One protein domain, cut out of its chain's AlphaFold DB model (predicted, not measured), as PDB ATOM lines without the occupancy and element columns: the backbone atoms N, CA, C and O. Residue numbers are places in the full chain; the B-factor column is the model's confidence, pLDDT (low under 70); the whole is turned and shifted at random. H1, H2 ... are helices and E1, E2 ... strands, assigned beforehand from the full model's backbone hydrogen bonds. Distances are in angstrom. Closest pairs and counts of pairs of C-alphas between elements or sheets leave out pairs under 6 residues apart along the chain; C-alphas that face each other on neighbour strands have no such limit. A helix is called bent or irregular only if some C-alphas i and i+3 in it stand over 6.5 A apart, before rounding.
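This is residues 12 to 163 of the 557 residues of an uncharacterized protein of Candidatus Latescibacteria bacterium (UniProt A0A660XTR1). A four-stranded sheet, E1 E6 E5 E4, curled like part of a barrel, has a small three-stranded sheet, E3 E2 E7, packed on its strands E5 and E6. Short helices H3 and H4 lie toward one end of this body and H5 toward the other, while the long helix H1 lies to one side, on neither sheet. The printed part has 152 residues, with five named helices and seven named strands in the order H1 E1 E2 H2 H3 E3 E4 E5 H4 E6 E7 H5. The class is mixed, helices and strands; the larger sheet is mixed and the smaller parallel. The whole is compact, with a radius of gyration of the C-alphas of 14.9 A and spans of 42 by 34 by 26 A.

H1, residues 12 to 30, touches no helix. E1, residues 37 to 42, is an edge strand parallel to E6, residues 126 to 139; N 39 and O 130 are within hydrogen-bond range at 2.9 A. E2, residues 53 to 58, is parallel to E3, residues 81 to 85, with N 55 and O 82 at 2.8 A, and to E7, residues 141 to 144, with N 58 and O 143 at 2.8 A. E2, H2 and H3, E3 form a strand-helix-strand unit, two parallel strands with helices between, and its crossover is right-handed. H2, residues 66 to 70, only grazes both sheets and is only just apart from H1, at 8.2 A. H3, residues 73 to 79, stands at the level of the smaller sheet. E4, residues 90 to 94, and E5, residues 97 to 110, form an antiparallel hairpin, with N 92 and O 99 at 2.9 A. E5 and E6 are antiparallel, with N 105 and O 131 at 3.0 A. The closest C-alphas of E3 and E5 are those of Leu 85 and Phe 106, 5.0 A apart. The larger sheet is in three layers, helices on both faces: H4, residues 111 to 118, and H5, residues 151 to 157, on one face, H3 on the other. Every O i to N i+4 pair is within range in H2 and H4, against 14 of 15 in H1, 1 of 3 in H3 and 0 of 3 in H5; O i to N i+3 pairs are within range in 3 of 4 in H3 and 2 of 4 in H5.

H1 begins at C-alpha 12 (171.499, 191.950, 296.209) and is 27.3 A long. E5 is 30.3 A long and bends by 81 degrees at residue 107; E6 is 21.3 A long and bends by 115 degrees at residue 135. H5 is irregular, with C-alphas 152 and 155 7.5 A apart, and ends at C-alpha 157 (198.677, 198.201, 294.557).

The two C-alphas farthest apart, of His 30 and Gly 96, are 43.9 A apart. The printed part has no cut and no long link. Its mean pLDDT is 91.7, with residues 62 and 64 under 70.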
ATOM      1  N   ALA A  12     172.087 190.630 296.417       87.94
ATOM      2  CA  ALA A  12     171.499 191.950 296.209       87.94
ATOM      3  C   ALA A  12     172.414 192.873 295.387       87.94
ATOM      4  O   ALA A  12     171.943 193.544 294.471       87.94
ATOM      5  N   GLU A  13     173.720 192.875 295.665       84.56
ATOM      6  CA  GLU A  13     174.707 193.630 294.884       84.56
ATOM      7  C   GLU A  13     174.745 193.142 293.443       84.56
ATOM      8  O   GLU A  13     174.599 193.932 292.514       84.56
ATOM      9  N   ARG A  14     174.847 191.820 293.245       87.25
ATOM     10  CA  ARG A  14     174.825 191.225 291.905       87.25
ATOM     11  C   ARG A  14     173.557 191.608 291.149       87.25
ATOM     12  O   ARG A  14     173.652 191.937 289.969       87.25
ATOM     13  N   PHE A  15     172.391 191.624 291.796       87.25
ATOM     14  CA  PHE A  15     171.140 192.081 291.188       87.25
ATOM     15  C   PHE A  15     171.197 193.561 290.774       87.25
ATOM     16  O   PHE A  15     170.961 193.882 289.605       87.25
ATOM     17  N   TRP A  16     171.559 194.463 291.688       85.94
ATOM     18  CA  TRP A  16     171.598 195.903 291.412       85.94
ATOM     19  C   TRP A  16     172.661 196.285 290.380       85.94
ATOM     20  O   TRP A  16     172.395 197.087 289.483       85.94
ATOM     21  N   PHE A  17     173.841 195.672 290.433       86.38
ATOM     22  CA  PHE A  17     174.892 195.887 289.444       86.38
ATOM     23  C   PHE A  17     174.526 195.312 288.073       86.38
ATOM     24  O   PHE A  17     174.842 195.926 287.052       86.38
ATOM     25  N   SER A  18     173.784 194.199 288.032       85.25
ATOM     26  CA  SER A  18     173.195 193.687 286.789       85.25
ATOM     27  C   SER A  18     172.217 194.692 286.185       85.25
ATOM     28  O   SER A  18     172.272 194.957 284.986       85.25
ATOM     29  N   TYR A  19     171.359 195.298 287.009       83.69
ATOM     30  CA  TYR A  19     170.443 196.347 286.564       83.69
ATOM     31  C   TYR A  19     171.194 197.587 286.052       83.69
ATOM     32  O   TYR A  19     170.840 198.142 285.012       83.69
ATOM     33  N   ALA A  20     172.294 197.977 286.706       80.69
ATOM     34  CA  ALA A  20     173.137 199.083 286.254       80.69
ATOM     35  C   ALA A  20     173.722 198.860 284.844       80.69
ATOM     36  O   ALA A  20     173.896 199.829 284.109       80.69
ATOM     37  N   ARG A  21     173.953 197.610 284.406       80.88
ATOM     38  CA  ARG A  21     174.378 197.319 283.020       80.88
ATOM     39  C   ARG A  21     173.348 197.763 281.981       80.88
ATOM     40  O   ARG A  21     173.731 198.248 280.923       80.88
ATOM     41  N   LEU A  22     172.050 197.630 282.275       80.56
ATOM     42  CA  LEU A  22     170.986 198.081 281.367       80.56
ATOM     43  C   LEU A  22     171.009 199.601 281.204       80.56
ATOM     44  O   LEU A  22     170.890 200.098 280.086       80.56
ATOM     45  N   ARG A  23     171.209 200.328 282.311       81.25
ATOM     46  CA  ARG A  23     171.405 201.781 282.288       81.25
ATOM     47  C   ARG A  23     172.617 202.138 281.433       81.25
ATOM     48  O   ARG A  23     172.508 203.006 280.580       81.25
ATOM     49  N   ASP A  24     173.739 201.457 281.628       80.56
ATOM     50  CA  ASP A  24     174.977 201.755 280.907       80.56
ATOM     51  C   ASP A  24     174.825 201.540 279.389       80.56
ATOM     52  O   ASP A  24     175.217 202.398 278.601       80.56
ATOM     53  N   VAL A  25     174.154 200.463 278.967       80.88
ATOM     54  CA  VAL A  25     173.798 200.220 277.556       80.88
ATOM     55  C   VAL A  25     172.857 201.299 277.008       80.88
ATOM     56  O   VAL A  25     173.038 201.768 275.883       80.88
ATOM     57  N   ALA A  26     171.851 201.704 277.789       84.44
ATOM     58  CA  ALA A  26     170.928 202.765 277.396       84.44
ATOM     59  C   ALA A  26     171.650 204.109 277.223       84.44
ATOM     60  O   ALA A  26     171.372 204.819 276.259       84.44
ATOM     61  N   VAL A  27     172.602 204.422 278.107       82.56
ATOM     62  CA  VAL A  27     173.435 205.626 278.023       82.56
ATOM     63  C   VAL A  27     174.316 205.590 276.779       82.56
ATOM     64  O   VAL A  27     174.265 206.535 276.003       82.56
ATOM     65  N   LEU A  28     175.050 204.499 276.520       83.38
ATOM     66  CA  LEU A  28     175.875 204.382 275.308       83.38
ATOM     67  C   LEU A  28     175.050 204.634 274.039       83.38
ATOM     68  O   LEU A  28     175.451 205.423 273.185       83.38
ATOM     69  N   ARG A  29     173.858 204.028 273.953       85.62
ATOM     70  CA  ARG A  29     172.949 204.221 272.819       85.62
ATOM     71  C   ARG A  29     172.421 205.654 272.722       85.62
ATOM     72  O   ARG A  29     172.296 206.166 271.614       85.62
ATOM     73  N   HIS A  30     172.077 206.277 273.849       85.00
ATOM     74  CA  HIS A  30     171.613 207.665 273.892       85.00
ATOM     75  C   HIS A  30     172.696 208.640 273.410       85.00
ATOM     76  O   HIS A  30     172.406 209.546 272.639       85.00
ATOM     77  N   GLU A  31     173.943 208.392 273.805       79.88
ATOM     78  CA  GLU A  31     175.127 209.198 273.482       79.88
ATOM     79  C   GLU A  31     175.684 208.959 272.065       79.88
ATOM     80  O   GLU A  31     176.677 209.581 271.670       79.88
ATOM     81  N   GLY A  32     175.058 208.058 271.299       85.81
ATOM     82  CA  GLY A  32     175.425 207.744 269.918       85.81
ATOM     83  C   GLY A  32     176.561 206.729 269.758       85.81
ATOM     84  O   GLY A  32     177.029 206.532 268.638       85.81
ATOM     85  N   PHE A  33     176.992 206.058 270.830       85.81
ATOM     86  CA  PHE A  33     177.982 204.986 270.734       85.81
ATOM     87  C   PHE A  33     177.338 203.680 270.244       85.81
ATOM     88  O   PHE A  33     176.211 203.350 270.639       85.81
ATOM     89  N   PRO A  34     178.037 202.899 269.399       86.62
ATOM     90  CA  PRO A  34     177.559 201.583 269.006       86.62
ATOM     91  C   PRO A  34     177.579 200.628 270.206       86.62
ATOM     92  O   PRO A  34     178.359 200.783 271.147       86.62
ATOM     93  N   LEU A  35     176.725 199.606 270.158       87.06
ATOM     94  CA  LEU A  35     176.787 198.527 271.138       87.06
ATOM     95  C   LEU A  35     178.086 197.736 270.937       87.06
ATOM     96  O   LEU A  35     178.395 197.396 269.791       87.06
ATOM     97  N   PRO A  36     178.833 197.428 272.010       89.69
ATOM     98  CA  PRO A  36     180.053 196.653 271.879       89.69
ATOM     99  C   PRO A  36     179.762 195.215 271.450       89.69
ATOM    100  O   PRO A  36     178.777 194.610 271.882       89.69
ATOM    101  N   GLU A  37     180.668 194.641 270.662       93.25
ATOM    102  CA  GLU A  37     180.696 193.198 270.452       93.25
ATOM    103  C   GLU A  37     181.189 192.503 271.725       93.25
ATOM    104  O   GLU A  37     182.163 192.923 272.353       93.25
ATOM    105  N   VAL A  38     180.498 191.439 272.130       93.50
ATOM    106  CA  VAL A  38     180.863 190.670 273.320       93.50
ATOM    107  C   VAL A  38     181.800 189.544 272.908       93.50
ATOM    108  O   VAL A  38     181.383 188.612 272.219       93.50
ATOM    109  N   LEU A  39     183.046 189.615 273.367       95.31
ATOM    110  CA  LEU A  39     184.082 188.623 273.102       95.31
ATOM    111  C   LEU A  39     184.363 187.850 274.389       95.31
ATOM    112  O   LEU A  39     184.605 188.451 275.435       95.31
ATOM    113  N   ARG A  40     184.300 186.517 274.335       95.25
ATOM    114  CA  ARG A  40     184.479 185.657 275.513       95.25
ATOM    115  C   ARG A  40     185.741 184.823 275.427       95.25
ATOM    116  O   ARG A  40     186.052 184.313 274.356       95.25
ATOM    117  N   GLY A  41     186.390 184.621 276.573       95.31
ATOM    118  CA  GLY A  41     187.592 183.796 276.673       95.31
ATOM    119  C   GLY A  41     188.749 184.346 275.844       95.31
ATOM    120  O   GLY A  41     189.501 183.560 275.276       95.31
ATOM    121  N   VAL A  42     188.854 185.674 275.757       97.56
ATOM    122  CA  VAL A  42     189.920 186.366 275.027       97.56
ATOM    123  C   VAL A  42     191.255 186.037 275.686       97.56
ATOM    124  O   VAL A  42     191.389 186.177 276.907       97.56
ATOM    125  N   ASP A  43     192.224 185.585 274.894       97.50
ATOM    126  CA  ASP A  43     193.586 185.380 275.371       97.50
ATOM    127  C   ASP A  43     194.256 186.756 275.546       97.50
ATOM    128  O   ASP A  43     194.231 187.565 274.611       97.50
ATOM    129  N   PRO A  44     194.835 187.076 276.717       96.62
ATOM    130  CA  PRO A  44     195.559 188.332 276.906       96.62
ATOM    131  C   PRO A  44     196.634 188.614 275.846       96.62
ATOM    132  O   PRO A  44     196.897 189.783 275.547       96.62
ATOM    133  N   GLU A  45     197.230 187.583 275.241       96.44
ATOM    134  CA  GLU A  45     198.219 187.751 274.170       96.44
ATOM    135  C   GLU A  45     197.618 188.317 272.877       96.44
ATOM    136  O   GLU A  45     198.298 189.046 272.149       96.44
ATOM    137  N   ASP A  46     196.327 188.100 272.616       96.75
ATOM    138  CA  ASP A  46     195.675 188.617 271.410       96.75
ATOM    139  C   ASP A  46     195.630 190.154 271.404       96.75
ATOM    140  O   ASP A  46     195.775 190.788 270.352       96.75
ATOM    141  N   ILE A  47     195.539 190.769 272.589       96.44
ATOM    142  CA  ILE A  47     195.660 192.223 272.795       96.44
ATOM    143  C   ILE A  47     197.066 192.647 273.245       96.44
ATOM    144  O   ILE A  47     197.280 193.805 273.616       96.44
ATOM    145  N   LYS A  48     198.032 191.721 273.222       97.00
ATOM    146  CA  LYS A  48     199.416 191.937 273.654       97.00
ATOM    147  C   LYS A  48     199.514 192.493 275.076       97.00
ATOM    148  O   LYS A  48     200.306 193.398 275.341       97.00
ATOM    149  N   ALA A  49     198.694 191.983 275.994       96.00
ATOM    150  CA  ALA A  49     198.597 192.488 277.364       96.00
ATOM    151  C   ALA A  49     199.908 192.373 278.160       96.00
ATOM    152  O   ALA A  49     200.088 193.118 279.125       96.00
ATOM    153  N   ARG A  50     200.814 191.466 277.766       93.50
ATOM    154  CA  ARG A  50     202.157 191.327 278.354       93.50
ATOM    155  C   ARG A  50     203.187 192.259 277.703       93.50
ATOM    156  O   ARG A  50     204.084 192.760 278.381       93.50
ATOM    157  N   GLU A  51     203.045 192.579 276.413       95.31
ATOM    158  CA  GLU A  51     203.960 193.480 275.687       95.31
ATOM    159  C   GLU A  51     203.621 194.972 275.867       95.31
ATOM    160  O   GLU A  51     204.510 195.827 275.805       95.31
ATOM    161  N   ARG A  52     202.340 195.297 276.074       97.44
ATOM    162  CA  ARG A  52     201.817 196.666 276.184       97.44
ATOM    163  C   ARG A  52     201.462 197.014 277.629       97.44
ATOM    164  O   ARG A  52     201.155 196.152 278.446       97.44
ATOM    165  N   ALA A  53     201.485 198.302 277.962       97.81
ATOM    166  CA  ALA A  53     201.014 198.779 279.256       97.81
ATOM    167  C   ALA A  53     199.481 198.823 279.283       97.81
ATOM    168  O   ALA A  53     198.863 199.642 278.608       97.81
ATOM    169  N   ASN A  54     198.860 197.947 280.068       98.44
ATOM    170  CA  ASN A  54     197.422 198.011 280.346       98.44
ATOM    171  C   ASN A  54     197.091 199.173 281.296       98.44
ATOM    172  O   ASN A  54     197.488 199.159 282.460       98.44
ATOM    173  N   VAL A  55     196.354 200.163 280.806       98.31
ATOM    174  CA  VAL A  55     195.822 201.289 281.573       98.31
ATOM    175  C   VAL A  55     194.326 201.073 281.787       98.31
ATOM    176  O   VAL A  55     193.570 200.889 280.831       98.31
ATOM    177  N   ALA A  56     193.908 201.092 283.050       97.06
ATOM    178  CA  ALA A  56     192.542 200.817 283.467       97.06
ATOM    179  C   ALA A  56     191.813 202.097 283.877       97.06
ATOM    180  O   ALA A  56     192.288 202.839 284.735       97.06
ATOM    181  N   ILE A  57     190.620 202.312 283.331       95.06
ATOM    182  CA  ILE A  57     189.645 203.253 283.873       95.06
ATOM    183  C   ILE A  57     188.665 202.462 284.742       95.06
ATOM    184  O   ILE A  57     187.867 201.669 284.241       95.06
ATOM    185  N   VAL A  58     188.715 202.669 286.053       93.12
ATOM    186  CA  VAL A  58     187.856 201.992 287.030       93.12
ATOM    187  C   VAL A  58     186.626 202.843 287.303       93.12
ATOM    188  O   VAL A  58     186.538 203.560 288.301       93.12
ATOM    189  N   TYR A  59     185.710 202.832 286.337       87.50
ATOM    190  CA  TYR A  59     184.481 203.624 286.315       87.50
ATOM    191  C   TYR A  59     183.279 202.731 285.967       87.50
ATOM    192  O   TYR A  59     183.432 201.713 285.285       87.50
ATOM    193  N   PRO A  60     182.047 203.118 286.348       80.44
ATOM    194  CA  PRO A  60     180.849 202.557 285.735       80.44
ATOM    195  C   PRO A  60     180.885 202.774 284.213       80.44
ATOM    196  O   PRO A  60     181.218 203.865 283.753       80.44
ATOM    197  N   HIS A  61     180.506 201.765 283.425       75.69
ATOM    198  CA  HIS A  61     180.599 201.843 281.959       75.69
ATOM    199  C   HIS A  61     179.678 202.914 281.352       75.69
ATOM    200  O   HIS A  61     179.947 203.421 280.271       75.69
ATOM    201  N   GLY A  62     178.594 203.264 282.047       69.56
ATOM    202  CA  GLY A  62     177.620 204.273 281.630       69.56
ATOM    203  C   GLY A  62     177.981 205.703 282.018       69.56
ATOM    204  O   GLY A  62     177.096 206.553 282.022       69.56
ATOM    205  N   ASN A  63     179.226 205.985 282.408       73.38
ATOM    206  CA  ASN A  63     179.668 207.364 282.590       73.38
ATOM    207  C   ASN A  63     179.945 207.992 281.213       73.38
ATOM    208  O   ASN A  63     180.829 207.536 280.496       73.38
ATOM    209  N   THR A  64     179.181 209.024 280.846       67.19
ATOM    210  CA  THR A  64     179.117 209.600 279.488       67.19
ATOM    211  C   THR A  64     180.434 210.194 278.987       67.19
ATOM    212  O   THR A  64     180.623 210.326 277.779       67.19
ATOM    213  N   THR A  65     181.373 210.525 279.878       78.00
ATOM    214  CA  THR A  65     182.639 211.162 279.485       78.00
ATOM    215  C   THR A  65     183.754 210.177 279.165       78.00
ATOM    216  O   THR A  65     184.649 210.498 278.383       78.00
ATOM    217  N   VAL A  66     183.693 208.967 279.721       85.00
ATOM    218  CA  VAL A  66     184.745 207.957 279.568       85.00
ATOM    219  C   VAL A  66     184.817 207.351 278.160       85.00
ATOM    220  O   VAL A  66     185.930 207.136 277.682       85.00
ATOM    221  N   PRO A  67     183.704 207.114 277.439       87.81
ATOM    222  CA  PRO A  67     183.759 206.632 276.064       87.81
ATOM    223  C   PRO A  67     184.673 207.456 275.145       87.81
ATOM    224  O   PRO A  67     185.405 206.873 274.356       87.81
ATOM    225  N   VAL A  68     184.738 208.782 275.300       90.06
ATOM    226  CA  VAL A  68     185.640 209.636 274.499       90.06
ATOM    227  C   VAL A  68     187.112 209.282 274.705       90.06
ATOM    228  O   VAL A  68     187.901 209.310 273.763       90.06
ATOM    229  N   ALA A  69     187.491 208.908 275.928       92.75
ATOM    230  CA  ALA A  69     188.824 208.388 276.197       92.75
ATOM    231  C   ALA A  69     189.034 207.024 275.530       92.75
ATOM    232  O   ALA A  69     190.040 206.814 274.857       92.75
ATOM    233  N   LEU A  70     188.065 206.113 275.666       94.06
ATOM    234  CA  LEU A  70     188.143 204.765 275.092       94.06
ATOM    235  C   LEU A  70     188.221 204.772 273.559       94.06
ATOM    236  O   LEU A  70     188.854 203.885 272.994       94.06
ATOM    237  N   GLU A  71     187.665 205.783 272.880       93.50
ATOM    238  CA  GLU A  71     187.835 205.982 271.432       93.50
ATOM    239  C   GLU A  71     189.300 206.092 271.005       93.50
ATOM    240  O   GLU A  71     189.621 205.742 269.869       93.50
ATOM    241  N   GLN A  72     190.182 206.537 271.908       95.56
ATOM    242  CA  GLN A  72     191.611 206.698 271.643       95.56
ATOM    243  C   GLN A  72     192.388 205.379 271.709       95.56
ATOM    244  O   GLN A  72     193.568 205.360 271.359       95.56
ATOM    245  N   GLY A  73     191.754 204.274 272.114       96.75
ATOM    246  CA  GLY A  73     192.384 202.956 272.240       96.75
ATOM    247  C   GLY A  73     193.213 202.529 271.017       96.75
ATOM    248  O   GLY A  73     194.397 202.231 271.187       96.75
ATOM    249  N   PRO A  74     192.687 202.584 269.773       96.31
ATOM    250  CA  PRO A  74     193.451 202.204 268.581       96.31
ATOM    251  C   PRO A  74     194.694 203.071 268.339       96.31
ATOM    252  O   PRO A  74     195.689 202.591 267.795       96.31
ATOM    253  N   LYS A  75     194.650 204.344 268.748       96.38
ATOM    254  CA  LYS A  75     195.783 205.271 268.652       96.38
ATOM    255  C   LYS A  75     196.829 204.963 269.728       96.38
ATOM    256  O   LYS A  75     197.993 204.792 269.390       96.38
ATOM    257  N   LEU A  76     196.404 204.806 270.984       98.00
ATOM    258  CA  LEU A  76     197.262 204.494 272.140       98.00
ATOM    259  C   LEU A  76     197.990 203.149 272.013       98.00
ATOM    260  O   LEU A  76     199.110 202.993 272.498       98.00
ATOM    261  N   VAL A  77     197.406 202.189 271.296       97.25
ATOM    262  CA  VAL A  77     198.064 200.916 270.975       97.25
ATOM    263  C   VAL A  77     199.374 201.115 270.202       97.25
ATOM    264  O   VAL A  77     200.326 200.361 270.422       97.25
ATOM    265  N   ARG A  78     199.464 202.140 269.342       96.06
ATOM    266  CA  ARG A  78     200.702 202.484 268.611       96.06
ATOM    267  C   ARG A  78     201.797 202.977 269.556       96.06
ATOM    268  O   ARG A  78     202.973 202.753 269.294       96.06
ATOM    269  N   ASP A  79     201.393 203.545 270.686       97.00
ATOM    270  CA  ASP A  79     202.276 203.933 271.781       97.00
ATOM    271  C   ASP A  79     202.522 202.774 272.759       97.00
ATOM    272  O   ASP A  79     203.156 202.960 273.792       97.00
ATOM    273  N   GLY A  80     202.041 201.561 272.473       97.81
ATOM    274  CA  GLY A  80     202.211 200.398 273.343       97.81
ATOM    275  C   GLY A  80     201.354 200.446 274.608       97.81
ATOM    276  O   GLY A  80     201.782 199.940 275.646       97.81
ATOM    277  N   ILE A  81     200.169 201.061 274.539       98.44
ATOM    278  CA  ILE A  81     199.227 201.197 275.655       98.44
ATOM    279  C   ILE A  81     197.889 200.549 275.281       98.44
ATOM    280  O   ILE A  81     197.296 200.875 274.256       98.44
ATOM    281  N   ASN A  82     197.388 199.662 276.140       98.44
ATOM    282  CA  ASN A  82     196.019 199.159 276.068       98.44
ATOM    283  C   ASN A  82     195.153 199.997 277.011       98.44
ATOM    284  O   ASN A  82     195.405 199.993 278.212       98.44
ATOM    285  N   LEU A  83     194.142 200.699 276.498       98.12
ATOM    286  CA  LEU A  83     193.210 201.467 277.327       98.12
ATOM    287  C   LEU A  83     191.884 200.720 277.468       98.12
ATOM    288  O   LEU A  83     191.192 200.488 276.477       98.12
ATOM    289  N   LEU A  84     191.532 200.363 278.702       96.88
ATOM    290  CA  LEU A  84     190.349 199.565 279.011       96.88
ATOM    291  C   LEU A  84     189.588 200.178 280.180       96.88
ATOM    292  O   LEU A  84     190.185 200.654 281.141       96.88
ATOM    293  N   LEU A  85     188.263 200.114 280.137       94.56
ATOM    294  CA  LEU A  85     187.415 200.351 281.294       94.56
ATOM    295  C   LEU A  85     187.068 199.012 281.945       94.56
ATOM    296  O   LEU A  85     186.612 198.096 281.266       94.56
ATOM    297  N   CYS A  86     187.229 198.923 283.262       93.50
ATOM    298  CA  CYS A  86     186.797 197.776 284.060       93.50
ATOM    299  C   CYS A  86     186.088 198.288 285.313       93.50
ATOM    300  O   CYS A  86     186.695 198.958 286.144       93.50
ATOM    301  N   ALA A  87     184.792 198.004 285.450       89.81
ATOM    302  CA  ALA A  87     183.999 198.550 286.557       89.81
ATOM    303  C   ALA A  87     184.202 197.811 287.883       89.81
ATOM    304  O   ALA A  87     183.949 198.401 288.927       89.81
ATOM    305  N   PHE A  88     184.615 196.542 287.841       90.50
ATOM    306  CA  PHE A  88     184.755 195.697 289.028       90.50
ATOM    307  C   PHE A  88     186.085 194.932 289.007       90.50
ATOM    308  O   PHE A  88     186.092 193.705 288.867       90.50
ATOM    309  N   PRO A  89     187.221 195.638 289.107       94.38
ATOM    310  CA  PRO A  89     188.513 194.984 289.225       94.38
ATOM    311  C   PRO A  89     188.674 194.329 290.605       94.38
ATOM    312  O   PRO A  89     187.890 194.562 291.527       94.38
ATOM    313  N   GLU A  90     189.722 193.527 290.754       94.81
ATOM    314  CA  GLU A  90     190.051 192.822 291.993       94.81
ATOM    315  C   GLU A  90     191.486 193.138 292.413       94.81
ATOM    316  O   GLU A  90     192.381 193.150 291.572       94.81
ATOM    317  N   ILE A  91     191.728 193.383 293.702       96.25
ATOM    318  CA  ILE A  91     193.099 193.425 294.220       96.25
ATOM    319  C   ILE A  91     193.539 191.978 294.451       96.25
ATOM    320  O   ILE A  91     192.973 191.289 295.295       96.25
ATOM    321  N   GLY A  92     194.532 191.532 293.689       95.75
ATOM    322  CA  GLY A  92     195.128 190.204 293.791       95.75
ATOM    323  C   GLY A  92     196.627 190.275 294.053       95.75
ATOM    324  O   GLY A  92     197.163 191.333 294.382       95.75
ATOM    325  N   GLU A  93     197.309 189.146 293.878       94.94
ATOM    326  CA  GLU A  93     198.758 189.038 294.049       94.94
ATOM    327  C   GLU A  93     199.398 188.359 292.832       94.94
ATOM    328  O   GLU A  93     198.928 187.317 292.378       94.94
ATOM    329  N   VAL A  94     200.471 188.954 292.306       92.06
ATOM    330  CA  VAL A  94     201.310 188.399 291.233       92.06
ATOM    331  C   VAL A  94     202.766 188.548 291.656       92.06
ATOM    332  O   VAL A  94     203.200 189.640 292.021       92.06
ATOM    333  N   ASP A  95     203.513 187.444 291.651       88.25
ATOM    334  CA  ASP A  95     204.920 187.384 292.075       88.25
ATOM    335  C   ASP A  95     205.189 188.023 293.453       88.25
ATOM    336  O   ASP A  95     206.175 188.736 293.652       88.25
ATOM    337  N   GLY A  96     204.288 187.794 294.416       89.06
ATOM    338  CA  GLY A  96     204.390 188.344 295.773       89.06
ATOM    339  C   GLY A  96     204.035 189.830 295.888       89.06
ATOM    340  O   GLY A  96     204.280 190.435 296.933       89.06
ATOM    341  N   ARG A  97     203.500 190.447 294.827       91.69
ATOM    342  CA  ARG A  97     203.119 191.865 294.793       91.69
ATOM    343  C   ARG A  97     201.618 192.022 294.654       91.69
ATOM    344  O   ARG A  97     201.008 191.378 293.803       91.69
ATOM    345  N   LYS A  98     201.041 192.937 295.432       96.06
ATOM    346  CA  LYS A  98     199.647 193.348 295.252       96.06
ATOM    347  C   LYS A  98     199.479 194.038 293.904       96.06
ATOM    348  O   LYS A  98     200.233 194.948 293.574       96.06
ATOM    349  N   VAL A  99     198.483 193.609 293.142       97.06
ATOM    350  CA  VAL A  99     198.175 194.132 291.807       97.06
ATOM    351  C   VAL A  99     196.678 194.333 291.637       97.06
ATOM    352  O   VAL A  99     195.879 193.660 292.285       97.06
ATOM    353  N   LEU A 100     196.288 195.227 290.729       97.62
ATOM    354  CA  LEU A 100     194.899 195.339 290.298       97.62
ATOM    355  C   LEU A 100     194.667 194.433 289.081       97.62
ATOM    356  O   LEU A 100     195.224 194.667 288.009       97.62
ATOM    357  N   LEU A 101     193.846 193.403 289.256       97.44
ATOM    358  CA  LEU A 101     193.492 192.418 288.241       97.44
ATOM    359  C   LEU A 101     192.202 192.817 287.520       97.44
ATOM    360  O   LEU A 101     191.166 193.066 288.143       97.44
ATOM    361  N   LEU A 102     192.264 192.829 286.190       97.00
ATOM    362  CA  LEU A 102     191.130 193.052 285.303       97.00
ATOM    363  C   LEU A 102     190.718 191.719 284.693       97.00
ATOM    364  O   LEU A 102     191.495 191.066 284.001       97.00
ATOM    365  N   HIS A 103     189.479 191.324 284.936       95.62
ATOM    366  CA  HIS A 103     188.922 190.083 284.393       95.62
ATOM    367  C   HIS A 103     188.086 190.318 283.135       95.62
ATOM    368  O   HIS A 103     187.796 189.395 282.377       95.62
ATOM    369  N   ASP A 104     187.722 191.574 282.914       95.19
ATOM    370  CA  ASP A 104     187.027 192.054 281.741       95.19
ATOM    371  C   ASP A 104     187.521 193.453 281.369       95.19
ATOM    372  O   ASP A 104     188.153 194.148 282.171       95.19
ATOM    373  N   GLY A 105     187.246 193.850 280.131       94.56
ATOM    374  CA  GLY A 105     187.578 195.172 279.627       94.56
ATOM    375  C   GLY A 105     186.580 195.643 278.578       94.56
ATOM    376  O   GLY A 105     186.345 194.962 277.579       94.56
ATOM    377  N   PHE A 106     186.020 196.830 278.790       93.56
ATOM    378  CA  PHE A 106     185.275 197.580 277.786       93.56
ATOM    379  C   PHE A 106     186.181 198.624 277.139       93.56
ATOM    380  O   PHE A 106     186.840 199.400 277.828       93.56
ATOM    381  N   GLY A 107     186.203 198.681 275.813       94.00
ATOM    382  CA  GLY A 107     186.995 199.677 275.105       94.00
ATOM    383  C   GLY A 107     186.861 199.577 273.598       94.00
ATOM    384  O   GLY A 107     186.186 198.690 273.073       94.00
ATOM    385  N   ARG A 108     187.525 200.496 272.897       95.00
ATOM    386  CA  ARG A 108     187.697 200.415 271.450       95.00
ATOM    387  C   ARG A 108     189.078 199.839 271.157       95.00
ATOM    388  O   ARG A 108     190.083 200.512 271.365       95.00
ATOM    389  N   ILE A 109     189.134 198.593 270.698       96.69
ATOM    390  CA  ILE A 109     190.401 197.932 270.354       96.69
ATOM    391  C   ILE A 109     190.776 198.203 268.899       96.69
ATOM    392  O   ILE A 109     189.911 198.530 268.084       96.69
ATOM    393  N   SER A 110     192.061 198.079 268.566       97.00
ATOM    394  CA  SER A 110     192.527 198.273 267.190       97.00
ATOM    395  C   SER A 110     191.981 197.195 266.246       97.00
ATOM    396  O   SER A 110     191.658 196.082 266.669       97.00
ATOM    397  N   ALA A 111     191.898 197.513 264.954       96.69
ATOM    398  CA  ALA A 111     191.486 196.552 263.932       96.69
ATOM    399  C   ALA A 111     192.367 195.289 263.912       96.69
ATOM    400  O   ALA A 111     191.852 194.190 263.729       96.69
ATOM    401  N   GLU A 112     193.673 195.445 264.147       96.50
ATOM    402  CA  GLU A 112     194.631 194.335 264.204       96.50
ATOM    403  C   GLU A 112     194.377 193.417 265.402       96.50
ATOM    404  O   GLU A 112     194.391 192.198 265.256       96.50
ATOM    405  N   ASP A 113     194.139 193.988 266.587       97.31
ATOM    406  CA  ASP A 113     193.849 193.196 267.785       97.31
ATOM    407  C   ASP A 113     192.509 192.454 267.613       97.31
ATOM    408  O   ASP A 113     192.409 191.269 267.914       97.31
ATOM    409  N   TYR A 114     191.493 193.118 267.046       97.69
ATOM    410  CA  TYR A 114     190.201 192.493 266.751       97.69
ATOM    411  C   TYR A 114     190.321 191.340 265.741       97.69
ATOM    412  O   TYR A 114     189.708 190.287 265.931       97.69
ATOM    413  N   GLU A 115     191.124 191.508 264.686       96.88
ATOM    414  CA  GLU A 115     191.384 190.455 263.700       96.88
ATOM    415  C   GLU A 115     192.136 189.273 264.322       96.88
ATOM    416  O   GLU A 115     191.792 188.132 264.026       96.88
ATOM    417  N   ARG A 116     193.088 189.511 265.238       96.38
ATOM    418  CA  ARG A 116     193.747 188.425 265.984       96.38
ATOM    419  C   ARG A 116     192.763 187.625 266.838       96.38
ATOM    420  O   ARG A 116     192.790 186.402 266.777       96.38
ATOM    421  N   ILE A 117     191.861 188.302 267.554       97.00
ATOM    422  CA  ILE A 117     190.878 187.642 268.430       97.00
ATOM    423  C   ILE A 117     189.826 186.865 267.622       97.00
ATOM    424  O   ILE A 117     189.431 185.760 267.989       97.00
ATOM    425  N   THR A 118     189.306 187.460 266.543       96.50
ATOM    426  CA  THR A 118     188.091 186.959 265.868       96.50
ATOM    427  C   THR A 118     188.345 186.292 264.518       96.50
ATOM    428  O   THR A 118     187.448 185.635 263.983       96.50
ATOM    429  N   GLY A 119     189.526 186.496 263.928       95.56
ATOM    430  CA  GLY A 119     189.838 186.144 262.541       95.56
ATOM    431  C   GLY A 119     189.113 187.001 261.496       95.56
ATOM    432  O   GLY A 119     189.157 186.679 260.309       95.56
ATOM    433  N   LYS A 120     188.401 188.057 261.911       93.88
ATOM    434  CA  LYS A 120     187.633 188.935 261.025       93.88
ATOM    435  C   LYS A 120     188.289 190.300 260.945       93.88
ATOM    436  O   LYS A 120     188.558 190.930 261.962       93.88
ATOM    437  N   ARG A 121     188.450 190.803 259.725       91.88
ATOM    438  CA  ARG A 121     188.906 192.171 259.504       91.88
ATOM    439  C   ARG A 121     187.722 193.141 259.603       91.88
ATOM    440  O   ARG A 121     186.765 192.973 258.843       91.88
ATOM    441  N   PRO A 122     187.754 194.134 260.506       92.38
ATOM    442  CA  PRO A 122     186.657 195.075 260.658       92.38
ATOM    443  C   PRO A 122     186.736 196.209 259.631       92.38
ATOM    444  O   PRO A 122     187.784 196.477 259.039       92.38
ATOM    445  N   GLU A 123     185.619 196.908 259.447       82.44
ATOM    446  CA  GLU A 123     185.578 198.162 258.697       82.44
ATOM    447  C   GLU A 123     186.000 199.317 259.622       82.44
ATOM    448  O   GLU A 123     185.306 199.649 260.583       82.44
ATOM    449  N   GLY A 124     187.161 199.924 259.356       87.69
ATOM    450  CA  GLY A 124     187.702 201.057 260.121       87.69
ATOM    451  C   GLY A 124     188.888 200.707 261.027       87.69
ATOM    452  O   GLY A 124     189.401 199.593 261.015       87.69
ATOM    453  N   GLU A 125     189.358 201.690 261.800       86.81
ATOM    454  CA  GLU A 125     190.601 201.572 262.586       86.81
ATOM    455  C   GLU A 125     190.447 200.815 263.917       86.81
ATOM    456  O   GLU A 125     191.446 200.433 264.529       86.81
ATOM    457  N   GLY A 126     189.217 200.577 264.377       92.19
ATOM    458  CA  GLY A 126     188.982 199.875 265.635       92.19
ATOM    459  C   GLY A 126     187.517 199.616 265.957       92.19
ATOM    460  O   GLY A 126     186.631 200.316 265.458       92.19
ATOM    461  N   VAL A 127     187.288 198.636 266.829       95.38
ATOM    462  CA  VAL A 127     185.976 198.057 267.151       95.38
ATOM    463  C   VAL A 127     185.684 198.207 268.638       95.38
ATOM    464  O   VAL A 127     186.555 197.975 269.475       95.38
ATOM    465  N   TRP A 128     184.453 198.589 268.970       94.06
ATOM    466  CA  TRP A 128     183.972 198.603 270.348       94.06
ATOM    467  C   TRP A 128     183.697 197.184 270.823       94.06
ATOM    468  O   TRP A 128     182.895 196.470 270.222       94.06
ATOM    469  N   VAL A 129     184.342 196.791 271.915       94.12
ATOM    470  CA  VAL A 129     184.257 195.438 272.459       94.12
ATOM    471  C   VAL A 129     184.060 195.464 273.966       94.12
ATOM    472  O   VAL A 129     184.523 196.370 274.661       94.12
ATOM    473  N   LEU A 130     183.378 194.440 274.464       93.31
ATOM    474  CA  LEU A 130     183.397 194.035 275.861       93.31
ATOM    475  C   LEU A 130     184.026 192.643 275.906       93.31
ATOM    476  O   LEU A 130     183.439 191.678 275.414       93.31
ATOM    477  N   MET A 131     185.233 192.565 276.454       95.62
ATOM    478  CA  MET A 131     186.049 191.356 276.474       95.62
ATOM    479  C   MET A 131     185.986 190.700 277.851       95.62
ATOM    480  O   MET A 131     186.227 191.364 278.851       95.62
ATOM    481  N   GLU A 132     185.685 189.403 277.896       96.25
ATOM    482  CA  GLU A 132     185.943 188.520 279.040       96.25
ATOM    483  C   GLU A 132     187.302 187.856 278.825       96.25
ATOM    484  O   GLU A 132     187.468 187.125 277.840       96.25
ATOM    485  N   PHE A 133     188.267 188.090 279.712       97.38
ATOM    486  CA  PHE A 133     189.592 187.490 279.573       97.38
ATOM    487  C   PHE A 133     189.611 186.057 280.102       97.38
ATOM    488  O   PHE A 133     188.977 185.733 281.108       97.38
ATOM    489  N   ARG A 134     190.352 185.179 279.418       96.69
ATOM    490  CA  ARG A 134     190.550 183.786 279.847       96.69
ATOM    491  C   ARG A 134     191.322 183.694 281.165       96.69
ATOM    492  O   ARG A 134     191.049 182.808 281.972       96.69
ATOM    493  N   GLU A 135     192.267 184.602 281.360       95.69
ATOM    494  CA  GLU A 135     192.989 184.829 282.607       95.69
ATOM    495  C   GLU A 135     193.041 186.341 282.881       95.69
ATOM    496  O   GLU A 135     193.036 187.124 281.927       95.69
ATOM    497  N   PRO A 136     193.049 186.785 284.150       96.56
ATOM    498  CA  PRO A 136     193.030 188.208 284.462       96.56
ATOM    499  C   PRO A 136     194.320 188.895 284.007       96.56
ATOM    500  O   PRO A 136     195.404 188.326 284.124       96.56
ATOM    501  N   ILE A 137     194.217 190.144 283.559       97.06
ATOM    502  CA  ILE A 137     195.379 190.972 283.213       97.06
ATOM    503  C   ILE A 137     195.687 191.970 284.328       97.06
ATOM    504  O   ILE A 137     194.784 192.456 285.007       97.06
ATOM    505  N   VAL A 138     196.960 192.315 284.499       97.69
ATOM    506  CA  VAL A 138     197.387 193.338 285.463       97.69
ATOM    507  C   VAL A 138     197.162 194.729 284.874       97.69
ATOM    508  O   VAL A 138     197.607 195.014 283.757       97.69
ATOM    509  N   ALA A 139     196.496 195.607 285.626       98.00
ATOM    510  CA  ALA A 139     196.470 197.036 285.346       98.00
ATOM    511  C   ALA A 139     197.774 197.682 285.825       98.00
ATOM    512  O   ALA A 139     198.119 197.626 287.002       98.00
ATOM    513  N   HIS A 140     198.485 198.319 284.901       98.00
ATOM    514  CA  HIS A 140     199.770 198.963 285.155       98.00
ATOM    515  C   HIS A 140     199.652 200.471 285.402       98.00
ATOM    516  O   HIS A 140     200.591 201.080 285.894       98.00
ATOM    517  N   GLY A 141     198.528 201.083 285.034       97.62
ATOM    518  CA  GLY A 141     198.196 202.475 285.332       97.62
ATOM    519  C   GLY A 141     196.691 202.613 285.508       97.62
ATOM    520  O   GLY A 141     195.930 201.896 284.857       97.62
ATOM    521  N   ILE A 142     196.254 203.477 286.421       96.94
ATOM    522  CA  ILE A 142     194.877 203.448 286.920       96.94
ATOM    523  C   ILE A 142     194.285 204.863 286.958       96.94
ATOM    524  O   ILE A 142     194.795 205.766 287.626       96.94
ATOM    525  N   PHE A 143     193.154 205.028 286.270       94.00
ATOM    526  CA  PHE A 143     192.217 206.130 286.455       94.00
ATOM    527  C   PHE A 143     191.048 205.629 287.299       94.00
ATOM    528  O   PHE A 143     190.257 204.814 286.832       94.00
ATOM    529  N   PHE A 144     190.914 206.101 288.536       88.81
ATOM    530  CA  PHE A 144     190.022 205.486 289.519       88.81
ATOM    531  C   PHE A 144     188.840 206.388 289.887       88.81
ATOM    532  O   PHE A 144     189.017 207.585 290.069       88.81
ATOM    533  N   HIS A 145     187.615 205.859 289.977       84.62
ATOM    534  CA  HIS A 145     186.470 206.669 290.411       84.62
ATOM    535  C   HIS A 145     186.481 206.845 291.935       84.62
ATOM    536  O   HIS A 145     186.521 205.856 292.668       84.62
ATOM    537  N   PHE A 146     186.362 208.085 292.414       78.50
ATOM    538  CA  PHE A 146     186.435 208.434 293.840       78.50
ATOM    539  C   PHE A 146     185.428 207.679 294.728       78.50
ATOM    540  O   PHE A 146     185.749 207.276 295.838       78.50
ATOM    541  N   THR A 147     184.223 207.383 294.230       79.75
ATOM    542  CA  THR A 147     183.204 206.631 295.000       79.75
ATOM    543  C   THR A 147     183.321 205.103 294.920       79.75
ATOM    544  O   THR A 147     182.399 204.403 295.342       79.75
ATOM    545  N   HIS A 148     184.353 204.546 294.282       86.56
ATOM    546  CA  HIS A 148     184.438 203.094 294.112       86.56
ATOM    547  C   HIS A 148     184.837 202.405 295.440       86.56
ATOM    548  O   HIS A 148     185.726 202.902 296.125       86.56
ATOM    549  N   PRO A 149     184.263 201.242 295.817       84.56
ATOM    550  CA  PRO A 149     184.506 200.618 297.128       84.56
ATOM    551  C   PRO A 149     185.971 200.295 297.450       84.56
ATOM    552  O   PRO A 149     186.373 200.351 298.610       84.56
ATOM    553  N   LEU A 150     186.777 199.982 296.430       89.56
ATOM    554  CA  LEU A 150     188.220 199.743 296.581       89.56
ATOM    555  C   LEU A 150     189.054 201.031 296.739       89.56
ATOM    556  O   LEU A 150     190.268 200.941 296.896       89.56
ATOM    557  N   ARG A 151     188.439 202.224 296.708       89.38
ATOM    558  CA  ARG A 151     189.140 203.516 296.796       89.38
ATOM    559  C   ARG A 151     190.101 203.611 297.986       89.38
ATOM    560  O   ARG A 151     191.208 204.096 297.755       89.38
ATOM    561  N   PRO A 152     189.755 203.126 299.198       89.56
ATOM    562  CA  PRO A 152     190.667 203.196 300.337       89.56
ATOM    563  C   PRO A 152     191.896 202.287 300.239       89.56
ATOM    564  O   PRO A 152     192.864 202.492 300.959       89.56
ATOM    565  N   TYR A 153     191.865 201.286 299.358       90.88
ATOM    566  CA  TYR A 153     192.892 200.243 299.269       90.88
ATOM    567  C   TYR A 153     193.729 200.340 297.992       90.88
ATOM    568  O   TYR A 153     194.709 199.618 297.835       90.88
ATOM    569  N   ILE A 154     193.345 201.205 297.047       92.50
ATOM    570  CA  ILE A 154     193.935 201.211 295.706       92.50
ATOM    571  C   ILE A 154     195.421 201.595 295.704       92.50
ATOM    572  O   ILE A 154     196.176 201.111 294.868       92.50
ATOM    573  N   GLU A 155     195.864 202.405 296.665       93.12
ATOM    574  CA  GLU A 155     197.274 202.791 296.797       93.12
ATOM    575  C   GLU A 155     198.171 201.627 297.248       93.12
ATOM    576  O   GLU A 155     199.365 201.637 296.946       93.12
ATOM    577  N   GLU A 156     197.606 200.575 297.864       92.56
ATOM    578  CA  GLU A 156     198.337 199.352 298.233       92.56
ATOM    579  C   GLU A 156     198.826 198.556 297.013       92.56
ATOM    580  O   GLU A 156     199.724 197.728 297.142       92.56
ATOM    581  N   VAL A 157     198.239 198.792 295.834       94.44
ATOM    582  CA  VAL A 157     198.677 198.201 294.557       94.44
ATOM    583  C   VAL A 157     199.986 198.830 294.070       94.44
ATOM    584  O   VAL A 157     200.734 198.223 293.302       94.44
ATOM    585  N   GLN A 158     200.275 200.060 294.506       95.44
ATOM    586  CA  GLN A 158     201.489 200.793 294.149       95.44
ATOM    587  C   GLN A 158     201.710 200.971 292.636       95.44
ATOM    588  O   GLN A 158     202.839 201.177 292.189       95.44
ATOM    589  N   ALA A 159     200.639 200.891 291.842       96.31
ATOM    590  CA  ALA A 159     200.656 201.239 290.428       96.31
ATOM    591  C   ALA A 159     200.423 202.748 290.247       96.31
ATOM    592  O   ALA A 159     199.701 203.351 291.044       96.31
ATOM    593  N   PRO A 160     200.960 203.356 289.177       96.81
ATOM    594  CA  PRO A 160     200.669 204.729 288.796       96.81
ATOM    595  C   PRO A 160     199.178 205.076 288.829       96.81
ATOM    596  O   PRO A 160     198.378 204.576 288.032       96.81
ATOM    597  N   LEU A 161     198.822 205.988 289.734       95.25
ATOM    598  CA  LEU A 161     197.494 206.583 289.831       95.25
ATOM    599  C   LEU A 161     197.475 207.946 289.138       95.25
ATOM    600  O   LEU A 161     198.418 208.735 289.254       95.25
ATOM    601  N   ILE A 162     196.374 208.245 288.450       92.25
ATOM    602  CA  ILE A 162     196.075 209.603 287.966       92.25
ATOM    603  C   ILE A 162     195.479 210.490 289.072       92.25
ATOM    604  O   ILE A 162     195.496 211.706 288.966       92.25
ATOM    605  N   GLN A 163     194.936 209.883 290.131       90.19
ATOM    606  CA  GLN A 163     194.272 210.559 291.245       90.19
ATOM    607  C   GLN A 163     194.637 209.858 292.564       90.19
ATOM    608  O   GLN A 163     193.934 208.941 292.994       90.19
TER     609      GLN A 163